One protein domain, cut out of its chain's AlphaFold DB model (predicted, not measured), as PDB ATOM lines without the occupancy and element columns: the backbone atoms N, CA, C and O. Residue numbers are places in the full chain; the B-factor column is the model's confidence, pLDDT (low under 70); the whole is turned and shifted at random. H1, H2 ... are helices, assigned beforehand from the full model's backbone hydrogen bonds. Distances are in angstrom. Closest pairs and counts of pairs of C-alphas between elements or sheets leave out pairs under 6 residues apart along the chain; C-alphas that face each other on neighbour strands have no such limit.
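This is residues 110 to 208 of the 215 residues of an uncharacterized protein of Mikania micrantha (UniProt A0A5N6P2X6). The longest helix, H4, with the short H5 crossing it at a steep angle, makes one end of the domain, and three short helices at wide angles to each other, H1, H2 and H3, make the rest, with H2 near the middle between H3 and H4. A long stretch with no named element, residues 150 to 170, loops back from H3 to H4, and its residues 154 to 159 stick out. The printed part has 99 residues, with five named helices, H1 to H5 in order along the chain, and no named strand; 54 residues are in the helices, and the class is all helix. The whole is compact, with a radius of gyration of the C-alphas of 14.2 A and spans of 41 by 29 by 25 A.

H4, residues 171 to 188, is 25.8 A from first to last C-alpha, from (33.415, 29.339, 10.115) to (43.863, 50.044, -1.287). H5, residues 200 to 206, measures 9.7 A and ends with C-alpha 206 at (41.609, 35.243, -0.186). H2, residues 126 to 134, measures 11.9 A; H3, residues 141 to 149, 13.2 A; and H1, residues 110 to 120, 15.3 A, beginning at C-alpha 110, (23.914, 35.899, -11.496).

H4 touches H5 with residues 176 to 184 alone, opposite ways at a steep tilt of 57 degrees; the closest C-alphas, of Tyr 180 and Ala 206, are 5.0 A apart. H4 and H2 only just touch, with 3 pairs of C-alphas within 8 A, through residues 173 to 177 of H4 alone; the closest C-alphas are those of His 134 and Ala 173, 6.3 A apart. They run opposite ways at a shallow tilt of 7 degrees. H2 is the hub, touching three helices. It touches H3 about perpendicular, at 85 degrees, with the closest C-alphas, of Gln 132 and Pro 141, 5.8 A apart. H1 and H2 only just touch, with 3 pairs within 8 A, the closest C-alphas being those of Lys 113 and Leu 129, 6.7 A apart. H3 and H5 are apart. In H1, H2, H4 and H5 every O i to N i+4 pair is within hydrogen-bond range; in H3, 4 of 5 are.

The C-alphas farthest apart, of Gly 151 and Lys 208, are 42.1 A apart. The printed part has no cut. The links H3 to H4, 21 residues, and H4 to H5, 11 residues, are long. Residues 144 to 165 and 207 to 208 have pLDDT under 70; the mean of the printed part is 76.7.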
ATOM      1  N   ALA A 110      24.522  34.925 -10.589       77.62
ATOM      2  CA  ALA A 110      23.914  35.899 -11.496       77.62
ATOM      3  C   ALA A 110      22.451  36.199 -11.124       77.62
ATOM      4  O   ALA A 110      22.058  37.357 -11.012       77.62
ATOM      5  N   THR A 111      21.645  35.161 -10.863       83.19
ATOM      6  CA  THR A 111      20.255  35.345 -10.418       83.19
ATOM      7  C   THR A 111      20.183  35.963  -9.025       83.19
ATOM      8  O   THR A 111      19.235  36.682  -8.721       83.19
ATOM      9  N   LEU A 112      21.135  35.657  -8.144       84.25
ATOM     10  CA  LEU A 112      21.255  36.320  -6.849       84.25
ATOM     11  C   LEU A 112      21.511  37.817  -7.026       84.25
ATOM     12  O   LEU A 112      20.780  38.609  -6.444       84.25
ATOM     13  N   LYS A 113      22.498  38.177  -7.851       85.50
ATOM     14  CA  LYS A 113      22.873  39.563  -8.123       85.50
ATOM     15  C   LYS A 113      21.703  40.371  -8.665       85.50
ATOM     16  O   LYS A 113      21.362  41.375  -8.066       85.50
ATOM     17  N   LEU A 114      21.018  39.880  -9.698       84.25
ATOM     18  CA  LEU A 114      19.854  40.577 -10.264       84.25
ATOM     19  C   LEU A 114      18.783  40.884  -9.206       84.25
ATOM     20  O   LEU A 114      18.283  42.002  -9.141       84.25
ATOM     21  N   LYS A 115      18.470  39.917  -8.334       85.06
ATOM     22  CA  LYS A 115      17.497  40.126  -7.250       85.06
ATOM     23  C   LYS A 115      18.007  41.054  -6.151       85.06
ATOM     24  O   LYS A 115      17.200  41.672  -5.467       85.06
ATOM     25  N   ALA A 116      19.313  41.069  -5.905       85.44
ATOM     26  CA  ALA A 116      19.922  41.971  -4.940       85.44
ATOM     27  C   ALA A 116      19.884  43.410  -5.469       85.44
ATOM     28  O   ALA A 116      19.418  44.289  -4.755       85.44
ATOM     29  N   ASP A 117      20.273  43.609  -6.730       85.38
ATOM     30  CA  ASP A 117      20.281  44.907  -7.405       85.38
ATOM     31  C   ASP A 117      18.872  45.524  -7.436       85.38
ATOM     32  O   ASP A 117      18.687  46.681  -7.064       85.38
ATOM     33  N   GLU A 118      17.862  44.723  -7.801       85.12
ATOM     34  CA  GLU A 118      16.450  45.131  -7.815       85.12
ATOM     35  C   GLU A 118      15.966  45.581  -6.428       85.12
ATOM     36  O   GLU A 118      15.354  46.637  -6.294       85.12
ATOM     37  N   LYS A 119      16.283  44.815  -5.378       81.44
ATOM     38  CA  LYS A 119      15.846  45.115  -4.006       81.44
ATOM     39  C   LYS A 119      16.575  46.281  -3.362       81.44
ATOM     40  O   LYS A 119      16.014  46.949  -2.501       81.44
ATOM     41  N   LEU A 120      17.840  46.478  -3.716       81.44
ATOM     42  CA  LEU A 120      18.650  47.569  -3.186       81.44
ATOM     43  C   LEU A 120      18.422  48.873  -3.959       81.44
ATOM     44  O   LEU A 120      18.806  49.931  -3.470       81.44
ATOM     45  N   GLY A 121      17.846  48.809  -5.166       83.00
ATOM     46  CA  GLY A 121      17.737  49.958  -6.073       83.00
ATOM     47  C   GLY A 121      19.095  50.464  -6.577       83.00
ATOM     48  O   GLY A 121      19.184  51.546  -7.149       83.00
ATOM     49  N   ARG A 122      20.165  49.693  -6.349       86.50
ATOM     50  CA  ARG A 122      21.549  49.975  -6.743       86.50
ATOM     51  C   ARG A 122      22.299  48.664  -6.973       86.50
ATOM     52  O   ARG A 122      21.880  47.645  -6.431       86.50
ATOM     53  N   PRO A 123      23.438  48.675  -7.684       83.25
ATOM     54  CA  PRO A 123      24.292  47.498  -7.776       83.25
ATOM     55  C   PRO A 123      24.689  46.975  -6.385       83.25
ATOM     56  O   PRO A 123      25.182  47.728  -5.537       83.25
ATOM     57  N   ALA A 124      24.464  45.684  -6.157       82.75
ATOM     58  CA  ALA A 124      24.869  44.972  -4.958       82.75
ATOM     59  C   ALA A 124      26.388  44.787  -4.945       82.75
ATOM     60  O   ALA A 124      27.004  44.427  -5.957       82.75
ATOM     61  N   THR A 125      26.996  45.000  -3.782       82.44
ATOM     62  CA  THR A 125      28.423  44.762  -3.581       82.44
ATOM     63  C   THR A 125      28.700  43.267  -3.459       82.44
ATOM     64  O   THR A 125      27.820  42.458  -3.145       82.44
ATOM     65  N   VAL A 126      29.946  42.862  -3.700       80.44
ATOM     66  CA  VAL A 126      30.323  41.451  -3.539       80.44
ATOM     67  C   VAL A 126      30.193  40.990  -2.095       80.44
ATOM     68  O   VAL A 126      29.786  39.851  -1.864       80.44
ATOM     69  N   ASP A 127      30.416  41.890  -1.143       83.62
ATOM     70  CA  ASP A 127      30.218  41.634   0.277       83.62
ATOM     71  C   ASP A 127      28.750  41.280   0.572       83.62
ATOM     72  O   ASP A 127      28.467  40.254   1.197       83.62
ATOM     73  N   GLU A 128      27.801  42.063   0.046       84.62
ATOM     74  CA  GLU A 128      26.360  41.812   0.190       84.62
ATOM     75  C   GLU A 128      25.948  40.467  -0.415       84.62
ATOM     76  O   GLU A 128      25.206  39.697   0.203       84.62
ATOM     77  N   LEU A 129      26.463  40.147  -1.605       86.31
ATOM     78  CA  LEU A 129      26.184  38.881  -2.283       86.31
ATOM     79  C   LEU A 129      26.786  37.684  -1.533       86.31
ATOM     80  O   LEU A 129      26.134  36.639  -1.411       86.31
ATOM     81  N   TRP A 130      27.994  37.827  -0.983       86.25
ATOM     82  CA  TRP A 130      28.648  36.788  -0.191       86.25
ATOM     83  C   TRP A 130      27.890  36.516   1.110       86.25
ATOM     84  O   TRP A 130      27.554  35.366   1.406       86.25
ATOM     85  N   MET A 131      27.531  37.570   1.845       87.44
ATOM     86  CA  MET A 131      26.726  37.476   3.064       87.44
ATOM     87  C   MET A 131      25.338  36.887   2.794       87.44
ATOM     88  O   MET A 131      24.851  36.052   3.560       87.44
ATOM     89  N   GLN A 132      24.705  37.253   1.678       87.50
ATOM     90  CA  GLN A 132      23.415  36.688   1.290       87.50
ATOM     91  C   GLN A 132      23.513  35.197   0.932       87.50
ATOM     92  O   GLN A 132      22.589  34.433   1.214       87.50
ATOM     93  N   SER A 133      24.618  34.758   0.328       86.25
ATOM     94  CA  SER A 133      24.803  33.363  -0.086       86.25
ATOM     95  C   SER A 133      25.284  32.434   1.036       86.25
ATOM     96  O   SER A 133      24.891  31.261   1.060       86.25
ATOM     97  N   HIS A 134      26.052  32.949   1.999       87.12
ATOM     98  CA  HIS A 134      26.715  32.156   3.047       87.12
ATOM     99  C   HIS A 134      26.250  32.473   4.482       87.12
ATOM    100  O   HIS A 134      26.722  31.852   5.440       87.12
ATOM    101  N   GLY A 135      25.297  33.394   4.643       88.06
ATOM    102  CA  GLY A 135      24.597  33.653   5.900       88.06
ATOM    103  C   GLY A 135      23.403  32.719   6.127       88.06
ATOM    104  O   GLY A 135      22.762  32.236   5.187       88.06
ATOM    105  N   LYS A 136      23.048  32.468   7.387       86.69
ATOM    106  CA  LYS A 136      21.853  31.707   7.763       86.69
ATOM    107  C   LYS A 136      20.600  32.508   7.432       86.69
ATOM    108  O   LYS A 136      20.532  33.711   7.692       86.69
ATOM    109  N   LYS A 137      19.588  31.823   6.892       84.12
ATOM    110  CA  LYS A 137      18.283  32.414   6.556       84.12
ATOM    111  C   LYS A 137      17.733  33.218   7.740       84.12
ATOM    112  O   LYS A 137      17.783  32.756   8.873       84.12
ATOM    113  N   GLY A 138      17.201  34.403   7.467       81.06
ATOM    114  CA  GLY A 138      16.669  35.332   8.462       81.06
ATOM    115  C   GLY A 138      17.686  36.346   8.982       81.06
ATOM    116  O   GLY A 138      17.276  37.434   9.370       81.06
ATOM    117  N   THR A 139      18.987  36.039   8.927       82.56
ATOM    118  CA  THR A 139      20.059  36.975   9.333       82.56
ATOM    119  C   THR A 139      20.677  37.722   8.153       82.56
ATOM    120  O   THR A 139      21.362  38.724   8.350       82.56
ATOM    121  N   ARG A 140      20.401  37.253   6.928       85.44
ATOM    122  CA  ARG A 140      21.008  37.727   5.682       85.44
ATOM    123  C   ARG A 140      20.571  39.153   5.306       85.44
ATOM    124  O   ARG A 140      19.428  39.517   5.596       85.44
ATOM    125  N   PRO A 141      21.413  39.899   4.568       78.19
ATOM    126  CA  PRO A 141      21.122  41.241   4.054       78.19
ATOM    127  C   PRO A 141      19.721  41.426   3.445       78.19
ATOM    128  O   PRO A 141      18.929  42.238   3.919       78.19
ATOM    129  N   LEU A 142      19.371  40.629   2.432       78.88
ATOM    130  CA  LEU A 142      18.109  40.779   1.698       78.88
ATOM    131  C   LEU A 142      16.911  40.181   2.444       78.88
ATOM    132  O   LEU A 142      15.768  40.530   2.148       78.88
ATOM    133  N   ASP A 143      17.144  39.274   3.397       77.44
ATOM    134  CA  ASP A 143      16.071  38.699   4.216       77.44
ATOM    135  C   ASP A 143      15.495  39.757   5.175       77.44
ATOM    136  O   ASP A 143      14.303  39.717   5.482       77.44
ATOM    137  N   ARG A 144      16.316  40.728   5.603       68.62
ATOM    138  CA  ARG A 144      15.887  41.879   6.417       68.62
ATOM    139  C   ARG A 144      15.062  42.874   5.618       68.62
ATOM    140  O   ARG A 144      14.009  43.287   6.090       68.62
ATOM    141  N   LEU A 145      15.488  43.189   4.393       69.06
ATOM    142  CA  LEU A 145      14.720  44.049   3.485       69.06
ATOM    143  C   LEU A 145      13.312  43.478   3.251       69.06
ATOM    144  O   LEU A 145      12.323  44.189   3.385       69.06
ATOM    145  N   LEU A 146      13.213  42.158   3.057       65.81
ATOM    146  CA  LEU A 146      11.929  41.456   2.949       65.81
ATOM    147  C   LEU A 146      11.068  41.498   4.224       65.81
ATOM    148  O   LEU A 146       9.854  41.323   4.143       65.81
ATOM    149  N   ARG A 147      11.660  41.604   5.421       63.53
ATOM    150  CA  ARG A 147      10.889  41.778   6.668       63.53
ATOM    151  C   ARG A 147      10.340  43.201   6.763       63.53
ATOM    152  O   ARG A 147       9.154  43.360   7.034       63.53
ATOM    153  N   ARG A 148      11.156  44.201   6.416       62.66
ATOM    154  CA  ARG A 148      10.748  45.612   6.385       62.66
ATOM    155  C   ARG A 148       9.598  45.865   5.408       62.66
ATOM    156  O   ARG A 148       8.624  46.503   5.787       62.66
ATOM    157  N   GLU A 149       9.660  45.306   4.196       62.75
ATOM    158  CA  GLU A 149       8.562  45.370   3.209       62.75
ATOM    159  C   GLU A 149       7.250  44.768   3.737       62.75
ATOM    160  O   GLU A 149       6.167  45.221   3.378       62.75
ATOM    161  N   ARG A 150       7.336  43.765   4.621       64.19
ATOM    162  CA  ARG A 150       6.178  43.139   5.280       64.19
ATOM    163  C   ARG A 150       5.706  43.875   6.537       64.19
ATOM    164  O   ARG A 150       4.793  43.396   7.200       64.19
ATOM    165  N   GLY A 151       6.303  45.021   6.866       58.66
ATOM    166  CA  GLY A 151       5.965  45.797   8.061       58.66
ATOM    167  C   GLY A 151       6.513  45.215   9.369       58.66
ATOM    168  O   GLY A 151       6.124  45.667  10.441       58.66
ATOM    169  N   GLU A 152       7.419  44.234   9.303       55.03
ATOM    170  CA  GLU A 152       8.110  43.673  10.466       55.03
ATOM    171  C   GLU A 152       9.440  44.424  10.687       55.03
ATOM    172  O   GLU A 152      10.431  44.141  10.011       55.03
ATOM    173  N   GLY A 153       9.474  45.384  11.621       56.31
ATOM    174  CA  GLY A 153      10.693  46.114  12.014       56.31
ATOM    175  C   GLY A 153      10.485  47.612  12.278       56.31
ATOM    176  O   GLY A 153       9.399  48.148  12.057       56.31
ATOM    177  N   SER A 154      11.526  48.294  12.764       52.16
ATOM    178  CA  SER A 154      11.553  49.753  12.944       52.16
ATOM    179  C   SER A 154      11.406  50.472  11.588       52.16
ATOM    180  O   SER A 154      11.930  50.037  10.563       52.16
ATOM    181  N   LYS A 155      10.637  51.573  11.556       49.69
ATOM    182  CA  LYS A 155      10.431  52.391  10.340       49.69
ATOM    183  C   LYS A 155      11.627  53.288  10.015       49.69
ATOM    184  O   LYS A 155      11.725  53.765   8.882       49.69
ATOM    185  N   GLU A 156      12.515  53.505  10.981       48.50
ATOM    186  CA  GLU A 156      13.693  54.342  10.803       48.50
ATOM    187  C   GLU A 156      14.671  53.724   9.793       48.50
ATOM    188  O   GLU A 156      14.780  52.497   9.697       48.50
ATOM    189  N   PRO A 157      15.353  54.547   8.982       47.75
ATOM    190  CA  PRO A 157      16.437  54.080   8.139       47.75
ATOM    191  C   PRO A 157      17.633  53.733   9.033       47.75
ATOM    192  O   PRO A 157      18.551  54.527   9.191       47.75
ATOM    193  N   GLU A 158      17.626  52.544   9.632       52.66
ATOM    194  CA  GLU A 158      18.863  51.963  10.145       52.66
ATOM    195  C   GLU A 158      19.813  51.799   8.954       52.66
ATOM    196  O   GLU A 158      19.494  51.099   7.985       52.66
ATOM    197  N   GLU A 159      20.971  52.463   9.001       51.47
ATOM    198  CA  GLU A 159      22.088  52.105   8.134       51.47
ATOM    199  C   GLU A 159      22.344  50.615   8.334       51.47
ATOM    200  O   GLU A 159      22.718  50.167   9.420       51.47
ATOM    201  N   ILE A 160      22.081  49.817   7.298       52.72
ATOM    202  CA  ILE A 160      22.284  48.380   7.390       52.72
ATOM    203  C   ILE A 160      23.793  48.144   7.375       52.72
ATOM    204  O   ILE A 160      24.400  47.950   6.324       52.72
ATOM    205  N   ASN A 161      24.408  48.152   8.555       57.25
ATOM    206  CA  ASN A 161      25.751  47.635   8.728       57.25
ATOM    207  C   ASN A 161      25.672  46.106   8.594       57.25
ATOM    208  O   ASN A 161      25.302  45.372   9.518       57.25
ATOM    209  N   PHE A 162      25.944  45.636   7.379       57.47
ATOM    210  CA  PHE A 162      25.834  44.230   7.009       57.47
ATOM    211  C   PHE A 162      26.870  43.342   7.727       57.47
ATOM    212  O   PHE A 162      26.635  42.139   7.849       57.47
ATOM    213  N   GLN A 163      27.958  43.913   8.256       58.19
ATOM    214  CA  GLN A 163      29.055  43.184   8.897       58.19
ATOM    215  C   GLN A 163      28.659  42.507  10.212       58.19
ATOM    216  O   GLN A 163      29.056  41.365  10.464       58.19
ATOM    217  N   ASP A 164      27.884  43.199  11.049       57.28
ATOM    218  CA  ASP A 164      27.829  42.873  12.480       57.28
ATOM    219  C   ASP A 164      26.725  41.883  12.859       57.28
ATOM    220  O   ASP A 164      26.745  41.308  13.944       57.28
ATOM    221  N   ASN A 165      25.792  41.601  11.947       67.81
ATOM    222  CA  ASN A 165      24.578  40.872  12.303       67.81
ATOM    223  C   ASN A 165      24.312  39.603  11.466       67.81
ATOM    224  O   ASN A 165      23.244  38.998  11.598       67.81
ATOM    225  N   VAL A 166      25.227  39.196  10.579       81.06
ATOM    226  CA  VAL A 166      25.068  37.968   9.780       81.06
ATOM    227  C   VAL A 166      25.588  36.763  10.557       81.06
ATOM    228  O   VAL A 166      26.778  36.651  10.862       81.06
ATOM    229  N   GLU A 167      24.704  35.800  10.823       88.19
ATOM    230  CA  GLU A 167      25.129  34.497  11.320       88.19
ATOM    231  C   GLU A 167      25.629  33.645  10.158       88.19
ATOM    232  O   GLU A 167      24.869  33.263   9.272       88.19
ATOM    233  N   TRP A 168      26.911  33.302  10.169       87.31
ATOM    234  CA  TRP A 168      27.515  32.482   9.124       87.31
ATOM    235  C   TRP A 168      27.111  31.013   9.249       87.31
ATOM    236  O   TRP A 168      26.917  30.478  10.343       87.31
ATOM    237  N   VAL A 169      26.982  30.344   8.105       85.31
ATOM    238  CA  VAL A 169      26.580  28.928   8.034       85.31
ATOM    239  C   VAL A 169      27.732  27.998   8.416       85.31
ATOM    240  O   VAL A 169      27.505  26.894   8.915       85.31
ATOM    241  N   ASP A 170      28.967  28.447   8.210       82.88
ATOM    242  CA  ASP A 170      30.175  27.826   8.734       82.88
ATOM    243  C   ASP A 170      31.270  28.872   8.999       82.88
ATOM    244  O   ASP A 170      31.202  30.013   8.536       82.88
ATOM    245  N   ALA A 171      32.281  28.479   9.781       83.88
ATOM    246  CA  ALA A 171      33.415  29.339  10.115       83.88
ATOM    247  C   ALA A 171      34.238  29.730   8.877       83.88
ATOM    248  O   ALA A 171      34.711  30.860   8.790       83.88
ATOM    249  N   LYS A 172      34.331  28.835   7.883       81.81
ATOM    250  CA  LYS A 172      35.106  29.066   6.657       81.81
ATOM    251  C   LYS A 172      34.561  30.251   5.863       81.81
ATOM    252  O   LYS A 172      35.338  31.087   5.426       81.81
ATOM    253  N   ALA A 173      33.241  30.376   5.728       82.81
ATOM    254  CA  ALA A 173      32.621  31.500   5.034       82.81
ATOM    255  C   ALA A 173      32.944  32.847   5.700       82.81
ATOM    256  O   ALA A 173      33.234  33.824   5.005       82.81
ATOM    257  N   LYS A 174      32.953  32.876   7.042       86.19
ATOM    258  CA  LYS A 174      33.354  34.048   7.834       86.19
ATOM    259  C   LYS A 174      34.839  34.369   7.649       86.19
ATOM    260  O   LYS A 174      35.200  35.531   7.488       86.19
ATOM    261  N   GLU A 175      35.701  33.358   7.676       85.94
ATOM    262  CA  GLU A 175      37.154  33.504   7.517       85.94
ATOM    263  C   GLU A 175      37.550  33.964   6.110       85.94
ATOM    264  O   GLU A 175      38.388  34.859   5.983       85.94
ATOM    265  N   SER A 176      36.929  33.415   5.058       83.12
ATOM    266  CA  SER A 176      37.149  33.843   3.669       83.12
ATOM    267  C   SER A 176      36.744  35.298   3.468       83.12
ATOM    268  O   SER A 176      37.491  36.060   2.861       83.12
ATOM    269  N   PHE A 177      35.606  35.695   4.042       85.00
ATOM    270  CA  PHE A 177      35.146  37.076   4.000       85.00
ATOM    271  C   PHE A 177      36.130  38.025   4.692       85.00
ATOM    272  O   PHE A 177      36.604  38.978   4.082       85.00
ATOM    273  N   LYS A 178      36.530  37.713   5.931       86.06
ATOM    274  CA  LYS A 178      37.521  38.507   6.674       86.06
ATOM    275  C   LYS A 178      38.863  38.603   5.949       86.06
ATOM    276  O   LYS A 178      39.464  39.672   5.919       86.06
ATOM    277  N   SER A 179      39.328  37.501   5.362       85.94
ATOM    278  CA  SER A 179      40.576  37.470   4.591       85.94
ATOM    279  C   SER A 179      40.498  38.369   3.363       85.94
ATOM    280  O   SER A 179      41.439  39.111   3.097       85.94
ATOM    281  N   TYR A 180      39.371  38.344   2.645       85.38
ATOM    282  CA  TYR A 180      39.148  39.226   1.503       85.38
ATOM    283  C   TYR A 180      39.210  40.694   1.907       85.38
ATOM    284  O   TYR A 180      40.012  41.439   1.351       85.38
ATOM    285  N   GLN A 181      38.439  41.086   2.921       84.88
ATOM    286  CA  GLN A 181      38.423  42.468   3.390       84.88
ATOM    287  C   GLN A 181      39.799  42.941   3.849       84.88
ATOM    288  O   GLN A 181      40.221  44.036   3.488       84.88
ATOM    289  N   LYS A 182      40.534  42.084   4.568       86.94
ATOM    290  CA  LYS A 182      41.912  42.366   4.968       86.94
ATOM    291  C   LYS A 182      42.802  42.643   3.756       86.94
ATOM    292  O   LYS A 182      43.517  43.635   3.755       86.94
ATOM    293  N   TYR A 183      42.752  41.803   2.722       85.75
ATOM    294  CA  TYR A 183      43.578  42.008   1.532       85.75
ATOM    295  C   TYR A 183      43.167  43.243   0.721       85.75
ATOM    296  O   TYR A 183      44.032  43.917   0.168       85.75
ATOM    297  N   VAL A 184      41.872  43.572   0.664       85.06
ATOM    298  CA  VAL A 184      41.400  44.817   0.036       85.06
ATOM    299  C   VAL A 184      41.948  46.029   0.797       85.06
ATOM    300  O   VAL A 184      42.495  46.935   0.172       85.06
ATOM    301  N   MET A 185      41.894  46.020   2.133       86.00
ATOM    302  CA  MET A 185      42.479  47.076   2.970       86.00
ATOM    303  C   MET A 185      44.001  47.173   2.799       86.00
ATOM    304  O   MET A 185      44.522  48.267   2.609       86.00
ATOM    305  N   GLU A 186      44.721  46.047   2.778       87.19
ATOM    306  CA  GLU A 186      46.173  46.024   2.530       87.19
ATOM    307  C   GLU A 186      46.542  46.613   1.156       87.19
ATOM    308  O   GLU A 186      47.579  47.261   1.021       87.19
ATOM    309  N   LYS A 187      45.705  46.402   0.133       86.19
ATOM    310  CA  LYS A 187      45.982  46.833  -1.245       86.19
ATOM    311  C   LYS A 187      45.577  48.281  -1.528       86.19
ATOM    312  O   LYS A 187      46.267  48.964  -2.282       86.19
ATOM    313  N   TYR A 188      44.462  48.742  -0.964       86.62
ATOM    314  CA  TYR A 188      43.863  50.044  -1.287       86.62
ATOM    315  C   TYR A 188      43.896  51.050  -0.121       86.62
ATOM    316  O   TYR A 188      43.514  52.209  -0.301       86.62
ATOM    317  N   GLY A 189      44.393  50.641   1.050       84.88
ATOM    318  CA  GLY A 189      44.434  51.437   2.280       84.88
ATOM    319  C   GLY A 189      43.091  51.480   3.014       84.88
ATOM    320  O   GLY A 189      42.109  50.886   2.578       84.88
ATOM    321  N   ASP A 190      43.022  52.222   4.119       82.62
ATOM    322  CA  ASP A 190      41.834  52.245   4.995       82.62
ATOM    323  C   ASP A 190      40.656  53.052   4.428       82.62
ATOM    324  O   ASP A 190      39.526  52.947   4.904       82.62
ATOM    325  N   ASN A 191      40.896  53.863   3.393       77.88
ATOM    326  CA  ASN A 191      39.842  54.655   2.773       77.88
ATOM    327  C   ASN A 191      38.989  53.793   1.828       77.88
ATOM    328  O   ASN A 191      39.315  53.623   0.649       77.88
ATOM    329  N   THR A 192      37.856  53.319   2.342       70.12
ATOM    330  CA  THR A 192      36.881  52.486   1.626       70.12
ATOM    331  C   THR A 192      36.307  53.145   0.372       70.12
ATOM    332  O   THR A 192      35.910  52.441  -0.552       70.12
ATOM    333  N   SER A 193      36.333  54.481   0.257       71.25
ATOM    334  CA  SER A 193      35.871  55.184  -0.950       71.25
ATOM    335  C   SER A 193      36.774  54.953  -2.169       71.25
ATOM    336  O   SER A 193      36.375  55.245  -3.295       71.25
ATOM    337  N   LYS A 194      38.010  54.481  -1.953       73.81
ATOM    338  CA  LYS A 194      38.983  54.153  -3.007       73.81
ATOM    339  C   LYS A 194      38.974  52.670  -3.371       73.81
ATOM    340  O   LYS A 194      39.706  52.263  -4.273       73.81
ATOM    341  N   HIS A 195      38.194  51.857  -2.659       78.56
ATOM    342  CA  HIS A 195      38.133  50.424  -2.905       78.56
ATOM    343  C   HIS A 195      37.312  50.159  -4.170       78.56
ATOM    344  O   HIS A 195      36.262  50.776  -4.370       78.56
ATOM    345  N   PRO A 196      37.755  49.245  -5.045       76.62
ATOM    346  CA  PRO A 196      36.928  48.814  -6.161       76.62
ATOM    347  C   PRO A 196      35.684  48.085  -5.637       76.62
ATOM    348  O   PRO A 196      35.748  47.373  -4.638       76.62
ATOM    349  N   LEU A 197      34.569  48.179  -6.370       72.81
ATOM    350  CA  LEU A 197      33.340  47.429  -6.055       72.81
ATOM    351  C   LEU A 197      33.576  45.910  -5.976       72.81
ATOM    352  O   LEU A 197      32.861  45.205  -5.264       72.81
ATOM    353  N   PHE A 198      34.560  45.414  -6.731       77.94
ATOM    354  CA  PHE A 198      35.076  44.060  -6.617       77.94
ATOM    355  C   PHE A 198      36.498  43.961  -7.168       77.94
ATOM    356  O   PHE A 198      36.746  44.271  -8.333       77.94
ATOM    357  N   ASP A 199      37.411  43.458  -6.344       79.81
ATOM    358  CA  ASP A 199      38.732  43.004  -6.777       79.81
ATOM    359  C   ASP A 199      38.772  41.472  -6.864       79.81
ATOM    360  O   ASP A 199      38.875  40.771  -5.853       79.81
ATOM    361  N   HIS A 200      38.694  40.966  -8.094       77.38
ATOM    362  CA  HIS A 200      38.691  39.537  -8.391       77.38
ATOM    363  C   HIS A 200      40.009  38.839  -8.025       77.38
ATOM    364  O   HIS A 200      39.991  37.703  -7.550       77.38
ATOM    365  N   ASP A 201      41.149  39.506  -8.199       80.19
ATOM    366  CA  ASP A 201      42.458  38.914  -7.916       80.19
ATOM    367  C   ASP A 201      42.667  38.785  -6.410       80.19
ATOM    368  O   ASP A 201      43.090  37.736  -5.912       80.19
ATOM    369  N   THR A 202      42.270  39.819  -5.673       81.06
ATOM    370  CA  THR A 202      42.272  39.813  -4.210       81.06
ATOM    371  C   THR A 202      41.293  38.774  -3.654       81.06
ATOM    372  O   THR A 202      41.598  38.082  -2.681       81.06
ATOM    373  N   TRP A 203      40.152  38.576  -4.316       77.31
ATOM    374  CA  TRP A 203      39.207  37.510  -3.982       77.31
ATOM    375  C   TRP A 203      39.799  36.109  -4.189       77.31
ATOM    376  O   TRP A 203      39.707  35.248  -3.310       77.31
ATOM    377  N   ILE A 204      40.472  35.869  -5.317       73.56
ATOM    378  CA  ILE A 204      41.183  34.606  -5.571       73.56
ATOM    379  C   ILE A 204      42.295  34.389  -4.539       73.56
ATOM    380  O   ILE A 204      42.486  33.265  -4.062       73.56
ATOM    381  N   GLN A 205      43.018  35.449  -4.173       77.25
ATOM    382  CA  GLN A 205      44.058  35.405  -3.151       77.25
ATOM    383  C   GLN A 205      43.493  35.029  -1.776       77.25
ATOM    384  O   GLN A 205      44.062  34.156  -1.116       77.25
ATOM    385  N   ALA A 206      42.354  35.609  -1.391       71.25
ATOM    386  CA  ALA A 206      41.609  35.243  -0.186       71.25
ATOM    387  C   ALA A 206      41.140  33.782  -0.202       71.25
ATOM    388  O   ALA A 206      41.138  33.110   0.827       71.25
ATOM    389  N   GLY A 207      40.794  33.264  -1.382       62.88
ATOM    390  CA  GLY A 207      40.304  31.901  -1.575       62.88
ATOM    391  C   GLY A 207      41.370  30.808  -1.748       62.88
ATOM    392  O   GLY A 207      40.995  29.671  -2.044       62.88
ATOM    393  N   LYS A 208      42.681  31.089  -1.621       54.97
ATOM    394  CA  LYS A 208      43.790  30.166  -1.976       54.97
ATOM    395  C   LYS A 208      43.670  28.741  -1.377       54.97
ATOM    396  O   LYS A 208      44.226  28.449  -0.323       54.97
TER     397      LYS A 208